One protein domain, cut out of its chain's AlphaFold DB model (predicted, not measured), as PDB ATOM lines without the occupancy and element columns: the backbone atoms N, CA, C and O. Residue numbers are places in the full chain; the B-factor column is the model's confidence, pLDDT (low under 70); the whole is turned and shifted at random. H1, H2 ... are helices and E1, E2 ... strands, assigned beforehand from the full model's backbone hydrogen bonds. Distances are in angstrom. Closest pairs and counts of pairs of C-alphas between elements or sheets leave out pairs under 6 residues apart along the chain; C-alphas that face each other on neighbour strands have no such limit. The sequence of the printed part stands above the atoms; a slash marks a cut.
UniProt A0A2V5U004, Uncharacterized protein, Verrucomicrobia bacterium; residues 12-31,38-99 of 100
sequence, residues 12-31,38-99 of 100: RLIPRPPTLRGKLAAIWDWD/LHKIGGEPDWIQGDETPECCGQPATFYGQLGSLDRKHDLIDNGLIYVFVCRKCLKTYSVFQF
ATOM      1  N   ARG A  12     169.622 137.877 142.867       90.12
ATOM      2  CA  ARG A  12     169.243 137.526 144.240       90.12
ATOM      3  C   ARG A  12     170.178 138.180 145.246       90.12
ATOM      4  O   ARG A  12     171.396 138.188 145.059       90.12
ATOM      5  N   LEU A  13     169.603 138.673 146.337       87.12
ATOM      6  CA  LEU A  13     170.348 139.228 147.456       87.12
ATOM      7  C   LEU A  13     170.396 138.207 148.591       87.12
ATOM      8  O   LEU A  13     169.382 137.640 148.984       87.12
ATOM      9  N   ILE A  14     171.595 137.982 149.122       80.50
ATOM     10  CA  ILE A  14     171.821 137.079 150.250       80.50
ATOM     11  C   ILE A  14     172.058 137.947 151.488       80.50
ATOM     12  O   ILE A  14     173.091 138.627 151.541       80.50
ATOM     13  N   PRO A  15     171.155 137.936 152.487       77.81
ATOM     14  CA  PRO A  15     171.391 138.624 153.748       77.81
ATOM     15  C   PRO A  15     172.693 138.138 154.392       77.81
ATOM     16  O   PRO A  15     172.936 136.939 154.526       77.81
ATOM     17  N   ARG A  16     173.553 139.073 154.809       79.94
ATOM     18  CA  ARG A  16     174.799 138.770 155.531       79.94
ATOM     19  C   ARG A  16     174.822 139.503 156.870       79.94
ATOM     20  O   ARG A  16     175.444 140.563 156.963       79.94
ATOM     21  N   PRO A  17     174.168 138.961 157.915       78.62
ATOM     22  CA  PRO A  17     174.197 139.570 159.235       78.62
ATOM     23  C   PRO A  17     175.642 139.747 159.732       78.62
ATOM     24  O   PRO A  17     176.464 138.834 159.583       78.62
ATOM     25  N   PRO A  18     175.980 140.896 160.341       81.44
ATOM     26  CA  PRO A  18     177.353 141.176 160.750       81.44
ATOM     27  C   PRO A  18     177.777 140.359 161.981       81.44
ATOM     28  O   PRO A  18     178.957 140.051 162.142       81.44
ATOM     29  N   THR A  19     176.830 139.971 162.842       80.88
ATOM     30  CA  THR A  19     177.115 139.280 164.108       80.88
ATOM     31  C   THR A  19     177.071 137.760 163.959       80.88
ATOM     32  O   THR A  19     176.279 137.225 163.186       80.88
ATOM     33  N   LEU A  20     177.879 137.039 164.749       81.12
ATOM     34  CA  LEU A  20     177.827 135.570 164.809       81.12
ATOM     35  C   LEU A  20     176.425 135.079 165.188       81.12
ATOM     36  O   LEU A  20     175.915 134.151 164.573       81.12
ATOM     37  N   ARG A  21     175.774 135.748 166.148       77.12
ATOM     38  CA  ARG A  21     174.393 135.450 166.537       77.12
ATOM     39  C   ARG A  21     173.419 135.612 165.368       77.12
ATOM     40  O   ARG A  21     172.573 134.750 165.193       77.12
ATOM     41  N   GLY A  22     173.551 136.678 164.575       72.06
ATOM     42  CA  GLY A  22     172.719 136.905 163.391       72.06
ATOM     43  C   GLY A  22     172.973 135.872 162.294       72.06
ATOM     44  O   GLY A  22     172.027 135.355 161.714       72.06
ATOM     45  N   LYS A  23     174.238 135.500 162.057       75.75
ATOM     46  CA  LYS A  23     174.596 134.425 161.116       75.75
ATOM     47  C   LYS A  23     174.024 133.079 161.556       75.75
ATOM     48  O   LYS A  23     173.478 132.366 160.733       75.75
ATOM     49  N   LEU A  24     174.127 132.751 162.845       74.38
ATOM     50  CA  LEU A  24     173.546 131.534 163.405       74.38
ATOM     51  C   LEU A  24     172.018 131.564 163.297       74.38
ATOM     52  O   LEU A  24     171.447 130.609 162.796       74.38
ATOM     53  N   ALA A  25     171.350 132.653 163.680       68.62
ATOM     54  CA  ALA A  25     169.898 132.774 163.526       68.62
ATOM     55  C   ALA A  25     169.452 132.557 162.066       68.62
ATOM     56  O   ALA A  25     168.528 131.792 161.823       68.62
ATOM     57  N   ALA A  26     170.179 133.124 161.100       64.12
ATOM     58  CA  ALA A  26     169.925 132.910 159.675       64.12
ATOM     59  C   ALA A  26     170.186 131.467 159.190       64.12
ATOM     60  O   ALA A  26     169.710 131.105 158.124       64.12
ATOM     61  N   ILE A  27     170.942 130.652 159.933       61.16
ATOM     62  CA  ILE A  27     171.198 129.233 159.624       61.16
ATOM     63  C   ILE A  27     170.168 128.317 160.308       61.16
ATOM     64  O   ILE A  27     169.767 127.315 159.729       61.16
ATOM     65  N   TRP A  28     169.766 128.631 161.546       50.44
ATOM     66  CA  TRP A  28     168.938 127.756 162.391       50.44
ATOM     67  C   TRP A  28     167.430 127.960 162.214       50.44
ATOM     68  O   TRP A  28     166.669 127.021 162.416       50.44
ATOM     69  N   ASP A  29     166.996 129.170 161.864       52.81
ATOM     70  CA  ASP A  29     165.575 129.537 161.746       52.81
ATOM     71  C   ASP A  29     165.063 129.445 160.299       52.81
ATOM     72  O   ASP A  29     163.923 129.786 159.995       52.81
ATOM     73  N   TRP A  30     165.938 129.017 159.389       53.00
ATOM     74  CA  TRP A  30     165.778 129.195 157.961       53.00
ATOM     75  C   TRP A  30     165.961 127.853 157.269       53.00
ATOM     76  O   TRP A  30     167.076 127.394 157.023       53.00
ATOM     77  N   ASP A  31     164.844 127.217 156.928       51.44
ATOM     78  CA  ASP A  31     164.846 126.244 155.849       51.44
ATOM     79  C   ASP A  31     165.407 126.964 154.611       51.44
ATOM     80  O   ASP A  31     164.774 127.857 154.039       51.44
ATOM     81  N   LEU A  38     162.765 136.280 148.693       82.25
ATOM     82  CA  LEU A  38     162.351 137.496 149.407       82.25
ATOM     83  C   LEU A  38     163.104 138.743 148.941       82.25
ATOM     84  O   LEU A  38     162.528 139.823 148.870       82.25
ATOM     85  N   HIS A  39     164.398 138.591 148.649       90.50
ATOM     86  CA  HIS A  39     165.289 139.714 148.385       90.50
ATOM     87  C   HIS A  39     165.920 139.584 147.002       90.50
ATOM     88  O   HIS A  39     166.718 138.674 146.751       90.50
ATOM     89  N   LYS A  40     165.604 140.513 146.100       95.12
ATOM     90  CA  LYS A  40     166.204 140.568 144.759       95.12
ATOM     91  C   LYS A  40     166.240 141.983 144.203       95.12
ATOM     92  O   LYS A  40     165.435 142.828 144.580       95.12
ATOM     93  N   ILE A  41     167.174 142.211 143.286       97.06
ATOM     94  CA  ILE A  41     167.216 143.363 142.383       97.06
ATOM     95  C   ILE A  41     166.774 142.892 141.002       97.06
ATOM     96  O   ILE A  41     167.216 141.837 140.555       97.06
ATOM     97  N   GLY A  42     165.948 143.678 140.320       96.31
ATOM     98  CA  GLY A  42     165.471 143.379 138.974       96.31
ATOM     99  C   GLY A  42     164.628 142.109 138.873       96.31
ATOM    100  O   GLY A  42     164.200 141.536 139.871       96.31
ATOM    101  N   GLY A  43     164.389 141.665 137.639       95.62
ATOM    102  CA  GLY A  43     163.412 140.613 137.357       95.62
ATOM    103  C   GLY A  43     161.986 141.157 137.317       95.62
ATOM    104  O   GLY A  43     161.771 142.263 136.825       95.62
ATOM    105  N   GLU A  44     161.038 140.359 137.801       96.06
ATOM    106  CA  GLU A  44     159.629 140.737 137.975       96.06
ATOM    107  C   GLU A  44     159.279 140.749 139.474       96.06
ATOM    108  O   GLU A  44     159.856 139.939 140.208       96.06
ATOM    109  N   PRO A  45     158.365 141.614 139.949       96.50
ATOM    110  CA  PRO A  45     157.890 141.569 141.331       96.50
ATOM    111  C   PRO A  45     157.201 140.231 141.646       96.50
ATOM    112  O   PRO A  45     156.354 139.772 140.880       96.50
ATOM    113  N   ASP A  46     157.518 139.624 142.789       94.56
ATOM    114  CA  ASP A  46     156.808 138.440 143.293       94.56
ATOM    115  C   ASP A  46     155.568 138.862 144.104       94.56
ATOM    116  O   ASP A  46     155.537 138.694 145.320       94.56
ATOM    117  N   TRP A  47     154.576 139.462 143.436       95.88
ATOM    118  CA  TRP A  47     153.376 140.027 144.070       95.88
ATOM    119  C   TRP A  47     152.641 139.054 145.007       95.88
ATOM    120  O   TRP A  47     152.475 137.877 144.688       95.88
ATOM    121  N   ILE A  48     152.122 139.582 146.123       93.81
ATOM    122  CA  ILE A  48     151.309 138.836 147.099       93.81
ATOM    123  C   ILE A  48     149.813 139.077 146.847       93.81
ATOM    124  O   ILE A  48     149.040 138.127 146.776       93.81
ATOM    125  N   GLN A  49     149.399 140.339 146.691       94.81
ATOM    126  CA  GLN A  49     147.982 140.743 146.650       94.81
ATOM    127  C   GLN A  49     147.497 141.144 145.245       94.81
ATOM    128  O   GLN A  49     146.297 141.290 145.020       94.81
ATOM    129  N   GLY A  50     148.416 141.291 144.290       96.56
ATOM    130  CA  GLY A  50     148.131 141.702 142.917       96.56
ATOM    131  C   GLY A  50     149.140 142.725 142.408       96.56
ATOM    132  O   GLY A  50     150.004 143.181 143.156       96.56
ATOM    133  N   ASP A  51     149.036 143.072 141.127       98.00
ATOM    134  CA  ASP A  51     149.899 144.083 140.519       98.00
ATOM    135  C   ASP A  51     149.516 145.487 141.002       98.00
ATOM    136  O   ASP A  51     148.412 145.967 140.747       98.00
ATOM    137  N   GLU A  52     150.451 146.141 141.685       98.06
ATOM    138  CA  GLU A  52     150.335 147.524 142.148       98.06
ATOM    139  C   GLU A  52     151.488 148.384 141.613       98.06
ATOM    140  O   GLU A  52     151.946 149.325 142.267       98.06
ATOM    141  N   THR A  53     151.996 148.056 140.420       98.31
ATOM    142  CA  THR A  53     153.083 148.803 139.776       98.31
ATOM    143  C   THR A  53     152.729 150.294 139.687       98.31
ATOM    144  O   THR A  53     151.768 150.662 139.006       98.31
ATOM    145  N   PRO A  54     153.507 151.193 140.320       98.25
ATOM    146  CA  PRO A  54     153.205 152.619 140.313       98.25
ATOM    147  C   PRO A  54     153.327 153.226 138.915       98.25
ATOM    148  O   PRO A  54     154.309 152.990 138.207       98.25
ATOM    149  N   GLU A  55     152.392 154.098 138.542       98.19
ATOM    150  CA  GLU A  55     152.512 154.909 137.331       98.19
ATOM    151  C   GLU A  55     153.249 156.227 137.602       98.19
ATOM    152  O   GLU A  55     152.977 156.946 138.566       98.19
ATOM    153  N   CYS A  56     154.186 156.591 136.723       97.69
ATOM    154  CA  CYS A  56     154.902 157.858 136.803       97.69
ATOM    155  C   CYS A  56     155.312 158.378 135.417       97.69
ATOM    156  O   CYS A  56     155.926 157.670 134.620       97.69
ATOM    157  N   CYS A  57     155.032 159.655 135.138       97.06
ATOM    158  CA  CYS A  57     155.302 160.297 133.842       97.06
ATOM    159  C   CYS A  57     154.624 159.590 132.645       97.06
ATOM    160  O   CYS A  57     155.213 159.497 131.557       97.06
ATOM    161  N   GLY A  58     153.393 159.108 132.868       97.19
ATOM    162  CA  GLY A  58     152.541 158.468 131.860       97.19
ATOM    163  C   GLY A  58     152.989 157.063 131.452       97.19
ATOM    164  O   GLY A  58     152.729 156.656 130.327       97.19
ATOM    165  N   GLN A  59     153.740 156.368 132.309       95.62
ATOM    166  CA  GLN A  59     154.189 154.993 132.088       95.62
ATOM    167  C   GLN A  59     154.367 154.268 133.434       95.62
ATOM    168  O   GLN A  59     154.638 154.938 134.437       95.62
ATOM    169  N   PRO A  60     154.293 152.927 133.464       96.81
ATOM    170  CA  PRO A  60     154.677 152.147 134.635       96.81
ATOM    171  C   PRO A  60     156.130 152.428 135.042       96.81
ATOM    172  O   PRO A  60     157.019 152.571 134.192       96.81
ATOM    173  N   ALA A  61     156.377 152.539 136.344       97.50
ATOM    174  CA  ALA A  61     157.720 152.648 136.890       97.50
ATOM    175  C   ALA A  61     158.469 151.312 136.750       97.50
ATOM    176  O   ALA A  61     157.880 150.236 136.792       97.50
ATOM    177  N   THR A  62     159.791 151.371 136.589       97.88
ATOM    178  CA  THR A  62     160.619 150.169 136.440       97.88
ATOM    179  C   THR A  62     160.848 149.531 137.800       97.88
ATOM    180  O   THR A  62     161.337 150.198 138.715       97.88
ATOM    181  N   PHE A  63     160.544 148.240 137.921       98.31
ATOM    182  CA  PHE A  63     160.875 147.458 139.105       98.31
ATOM    183  C   PHE A  63     162.390 147.432 139.320       98.31
ATOM    184  O   PHE A  63     163.163 147.043 138.440       98.31
ATOM    185  N   TYR A  64     162.809 147.876 140.498       98.25
ATOM    186  CA  TYR A  64     164.205 147.877 140.903       98.25
ATOM    187  C   TYR A  64     164.528 146.687 141.795       98.25
ATOM    188  O   TYR A  64     165.607 146.118 141.666       98.25
ATOM    189  N   GLY A  65     163.611 146.276 142.664       97.69
ATOM    190  CA  GLY A  65     163.824 145.124 143.526       97.69
ATOM    191  C   GLY A  65     162.764 144.982 144.602       97.69
ATOM    192  O   GLY A  65     161.891 145.833 144.744       97.69
ATOM    193  N   GLN A  66     162.867 143.915 145.379       97.00
ATOM    194  CA  GLN A  66     162.001 143.653 146.524       97.00
ATOM    195  C   GLN A  66     162.817 143.208 147.731       97.00
ATOM    196  O   GLN A  66     163.924 142.679 147.582       97.00
ATOM    197  N   LEU A  67     162.258 143.451 148.912       94.44
ATOM    198  CA  LEU A  67     162.841 143.156 150.211       94.44
ATOM    199  C   LEU A  67     161.766 142.538 151.105       94.44
ATOM    200  O   LEU A  67     160.677 143.095 151.229       94.44
ATOM    201  N   GLY A  68     162.086 141.418 151.743       90.88
ATOM    202  CA  GLY A  68     161.217 140.773 152.729       90.88
ATOM    203  C   GLY A  68     161.755 140.850 154.155       90.88
ATOM    204  O   GLY A  68     162.658 141.629 154.468       90.88
ATOM    205  N   SER A  69     161.231 139.982 155.013       85.75
ATOM    206  CA  SER A  69     161.720 139.763 156.375       85.75
ATOM    207  C   SER A  69     163.217 139.422 156.424       85.75
ATOM    208  O   SER A  69     163.768 138.769 155.526       85.75
ATOM    209  N   LEU A  70     163.892 139.868 157.490       78.00
ATOM    210  CA  LEU A  70     165.320 139.594 157.718       78.00
ATOM    211  C   LEU A  70     165.567 138.393 158.629       78.00
ATOM    212  O   LEU A  70     166.604 137.758 158.492       78.00
ATOM    213  N   ASP A  71     164.671 138.140 159.579       75.06
ATOM    214  CA  ASP A  71     164.602 136.979 160.472       75.06
ATOM    215  C   ASP A  71     163.247 137.023 161.214       75.06
ATOM    216  O   ASP A  71     162.464 137.947 161.005       75.06
ATOM    217  N   ARG A  72     162.958 136.073 162.115       73.31
ATOM    218  CA  ARG A  72     161.678 136.041 162.858       73.31
ATOM    219  C   ARG A  72     161.430 137.223 163.790       73.31
ATOM    220  O   ARG A  72     160.293 137.457 164.181       73.31
ATOM    221  N   LYS A  73     162.476 137.924 164.231       78.31
ATOM    222  CA  LYS A  73     162.342 139.110 165.095       78.31
ATOM    223  C   LYS A  73     162.159 140.383 164.283       78.31
ATOM    224  O   LYS A  73     161.593 141.347 164.787       78.31
ATOM    225  N   HIS A  74     162.664 140.373 163.060       79.62
ATOM    226  CA  HIS A  74     162.592 141.449 162.086       79.62
ATOM    227  C   HIS A  74     161.744 140.979 160.902       79.62
ATOM    228  O   HIS A  74     162.177 141.015 159.744       79.62
ATOM    229  N   ASP A  75     160.560 140.474 161.239       83.88
ATOM    230  CA  ASP A  75     159.566 140.009 160.290       83.88
ATOM    231  C   ASP A  75     158.748 141.194 159.775       83.88
ATOM    232  O   ASP A  75     158.309 142.053 160.545       83.88
ATOM    233  N   LEU A  76     158.567 141.255 158.461       87.00
ATOM    234  CA  LEU A  76     157.552 142.086 157.848       87.00
ATOM    235  C   LEU A  76     156.253 141.292 157.914       87.00
ATOM    236  O   LEU A  76     156.171 140.240 157.294       87.00
ATOM    237  N   ILE A  77     155.300 141.807 158.695       87.44
ATOM    238  CA  ILE A  77     153.952 141.270 158.963       87.44
ATOM    239  C   ILE A  77     153.514 140.229 157.924       87.44
ATOM    240  O   ILE A  77     153.417 140.562 156.748       87.44
ATOM    241  N   ASP A  78     153.252 139.003 158.378       83.56
ATOM    242  CA  ASP A  78     152.780 137.864 157.573       83.56
ATOM    243  C   ASP A  78     153.561 137.641 156.262       83.56
ATOM    244  O   ASP A  78     153.006 137.563 155.165       83.56
ATOM    245  N   ASN A  79     154.893 137.566 156.383       80.38
ATOM    246  CA  ASN A  79     155.824 137.400 155.260       80.38
ATOM    247  C   ASN A  79     155.699 138.496 154.190       80.38
ATOM    248  O   ASN A  79     155.851 138.241 152.992       80.38
ATOM    249  N   GLY A  80     155.429 139.723 154.629       92.06
ATOM    250  CA  GLY A  80     155.280 140.872 153.761       92.06
ATOM    251  C   GLY A  80     156.522 141.177 152.922       92.06
ATOM    252  O   GLY A  80     157.667 140.906 153.296       92.06
ATOM    253  N   LEU A  81     156.274 141.800 151.773       94.75
ATOM    254  CA  LEU A  81     157.275 142.227 150.808       94.75
ATOM    255  C   LEU A  81     157.131 143.717 150.517       94.75
ATOM    256  O   LEU A  81     156.045 144.226 150.239       94.75
ATOM    257  N   ILE A  82     158.265 144.411 150.553       97.44
ATOM    258  CA  ILE A  82     158.410 145.780 150.069       97.44
ATOM    259  C   ILE A  82     158.982 145.711 148.657       97.44
ATOM    260  O   ILE A  82     160.089 145.216 148.465       97.44
ATOM    261  N   TYR A  83     158.270 146.263 147.686       98.31
ATOM    262  CA  TYR A  83     158.690 146.376 146.292       98.31
ATOM    263  C   TYR A  83     159.134 147.806 146.016       98.31
ATOM    264  O   TYR A  83     158.465 148.751 146.426       98.31
ATOM    265  N   VAL A  84     160.246 147.982 145.312       98.56
ATOM    266  CA  VAL A  84     160.854 149.279 145.009       98.56
ATOM    267  C   VAL A  84     160.853 149.498 143.504       98.56
ATOM    268  O   VAL A  84     161.300 148.643 142.739       98.56
ATOM    269  N   PHE A  85     160.403 150.677 143.084       98.56
ATOM    270  CA  PHE A  85     160.300 151.072 141.682       98.56
ATOM    271  C   PHE A  85     160.978 152.416 141.431       98.56
ATOM    272  O   PHE A  85     161.039 153.269 142.317       98.56
ATOM    273  N   VAL A  86     161.445 152.630 140.200       98.25
ATOM    274  CA  VAL A  86     162.086 153.876 139.763       98.25
ATOM    275  C   VAL A  86     161.479 154.348 138.444       98.25
ATOM    276  O   VAL A  86     161.407 153.606 137.463       98.25
ATOM    277  N   CYS A  87     161.053 155.610 138.383       97.00
ATOM    278  CA  CYS A  87     160.618 156.220 137.132       97.00
ATOM    279  C   CYS A  87     161.818 156.517 136.228       97.00
ATOM    280  O   CYS A  87     162.685 157.315 136.576       97.00
ATOM    281  N   ARG A  88     161.818 155.991 135.004       94.38
ATOM    282  CA  ARG A  88     162.922 156.192 134.046       94.38
ATOM    283  C   ARG A  88     163.068 157.622 133.519       94.38
ATOM    284  O   ARG A  88     164.123 157.976 133.008       94.38
ATOM    285  N   LYS A  89     162.011 158.440 133.612       94.69
ATOM    286  CA  LYS A  89     161.990 159.823 133.097       94.69
ATOM    287  C   LYS A  89     162.438 160.847 134.134       94.69
ATOM    288  O   LYS A  89     163.239 161.715 133.816       94.69
ATOM    289  N   CYS A  90     161.901 160.769 135.353       96.50
ATOM    290  CA  CYS A  90     162.167 161.759 136.404       96.50
ATOM    291  C   CYS A  90     162.942 161.208 137.608       96.50
ATOM    292  O   CYS A  90     163.170 161.948 138.558       96.50
ATOM    293  N   LEU A  91     163.323 159.924 137.585       95.81
ATOM    294  CA  LEU A  91     164.097 159.232 138.625       95.81
ATOM    295  C   LEU A  91     163.445 159.205 140.018       95.81
ATOM    296  O   LEU A  91     164.082 158.794 140.985       95.81
ATOM    297  N   LYS A  92     162.164 159.582 140.134       98.00
ATOM    298  CA  LYS A  92     161.392 159.394 141.367       98.00
ATOM    299  C   LYS A  92     161.285 157.913 141.702       98.00
ATOM    300  O   LYS A  92     161.034 157.088 140.820       98.00
ATOM    301  N   THR A  93     161.436 157.611 142.981       98.25
ATOM    302  CA  THR A  93     161.305 156.266 143.528       98.25
ATOM    303  C   THR A  93     159.946 156.082 144.180       98.25
ATOM    304  O   THR A  93     159.394 157.024 144.750       98.25
ATOM    305  N   TYR A  94     159.444 154.858 144.140       98.56
ATOM    306  CA  TYR A  94     158.190 154.459 144.762       98.56
ATOM    307  C   TYR A  94     158.401 153.151 145.508       98.56
ATOM    308  O   TYR A  94     159.248 152.345 145.114       98.56
ATOM    309  N   SER A  95     157.621 152.938 146.561       98.44
ATOM    310  CA  SER A  95     157.584 151.666 147.270       98.44
ATOM    311  C   SER A  95     156.152 151.204 147.468       98.44
ATOM    312  O   SER A  95     155.297 152.013 147.829       98.44
ATOM    313  N   VAL A  96     155.923 149.913 147.278       98.38
ATOM    314  CA  VAL A  96     154.659 149.229 147.567       98.38
ATOM    315  C   VAL A  96     154.932 148.206 148.662       98.38
ATOM    316  O   VAL A  96     155.970 147.552 148.623       98.38
ATOM    317  N   PHE A  97     154.039 148.078 149.638       97.69
ATOM    318  CA  PHE A  97     154.131 147.058 150.679       97.69
ATOM    319  C   PHE A  97     152.896 146.166 150.610       97.69
ATOM    320  O   PHE A  97     151.784 146.674 150.724       97.69
ATOM    321  N   GLN A  98     153.102 144.861 150.437       96.56
ATOM    322  CA  GLN A  98     152.037 143.857 150.478       96.56
ATOM    323  C   GLN A  98     152.381 142.790 151.508       96.56
ATOM    324  O   GLN A  98     153.555 142.518 151.751       96.56
ATOM    325  N   PHE A  99     151.360 142.177 152.087       93.38
ATOM    326  CA  PHE A  99     151.474 141.093 153.057       93.38
ATOM    327  C   PHE A  99     150.281 140.144 152.922       93.38
ATOM    328  O   PHE A  99     149.281 140.510 152.292       93.38
TER     329      PHE A  99
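AT A GLANCE: This is residues 12 to 31 and 38 to 99 of the 100 residues of an uncharacterized protein of Verrucomicrobia bacterium (UniProt A0A2V5U004). With little regular structure, this is a small meander sheet, E1, E2, E3, each strand the antiparallel neighbour of the one before, among long loops, with short helix H1 off at one end of the long axis. The printed part has 82 residues, 27 in named elements, in the order H1, E1, E2, E3, mixed in class. It is loose, radius of gyration of the C-alphas 14.8 A, and spans 47 by 24 by 17 A.

IN THESE COORDINATES: Find C-alpha 62 at (160.619, 150.169, 136.440), where E1, residues 62 to 67, begins. E2 is residues 81 to 86; E3, residues 93 to 98, runs 17.0 A to (152.037, 143.857, 150.478). H1 is residues 20 to 28, 12.1 A.

HOW THE PARTS SIT: In hairpin E1 and E2, at 153 degrees, find N 64 and O 84 at 2.8 A; in hairpin E2 and E3, at 159 degrees, N 83 and O 96 at 2.8 A. H1, with every O i to N i+4 pair within hydrogen-bond range, is not on the sheet.

THE WHOLE: Residues 32 to 37 are not printed; C-alphas 31 and 38 are 13.2 A apart. E1 to E2 is a long link, 13 residues. Residues 25 to 31 have pLDDT under 70.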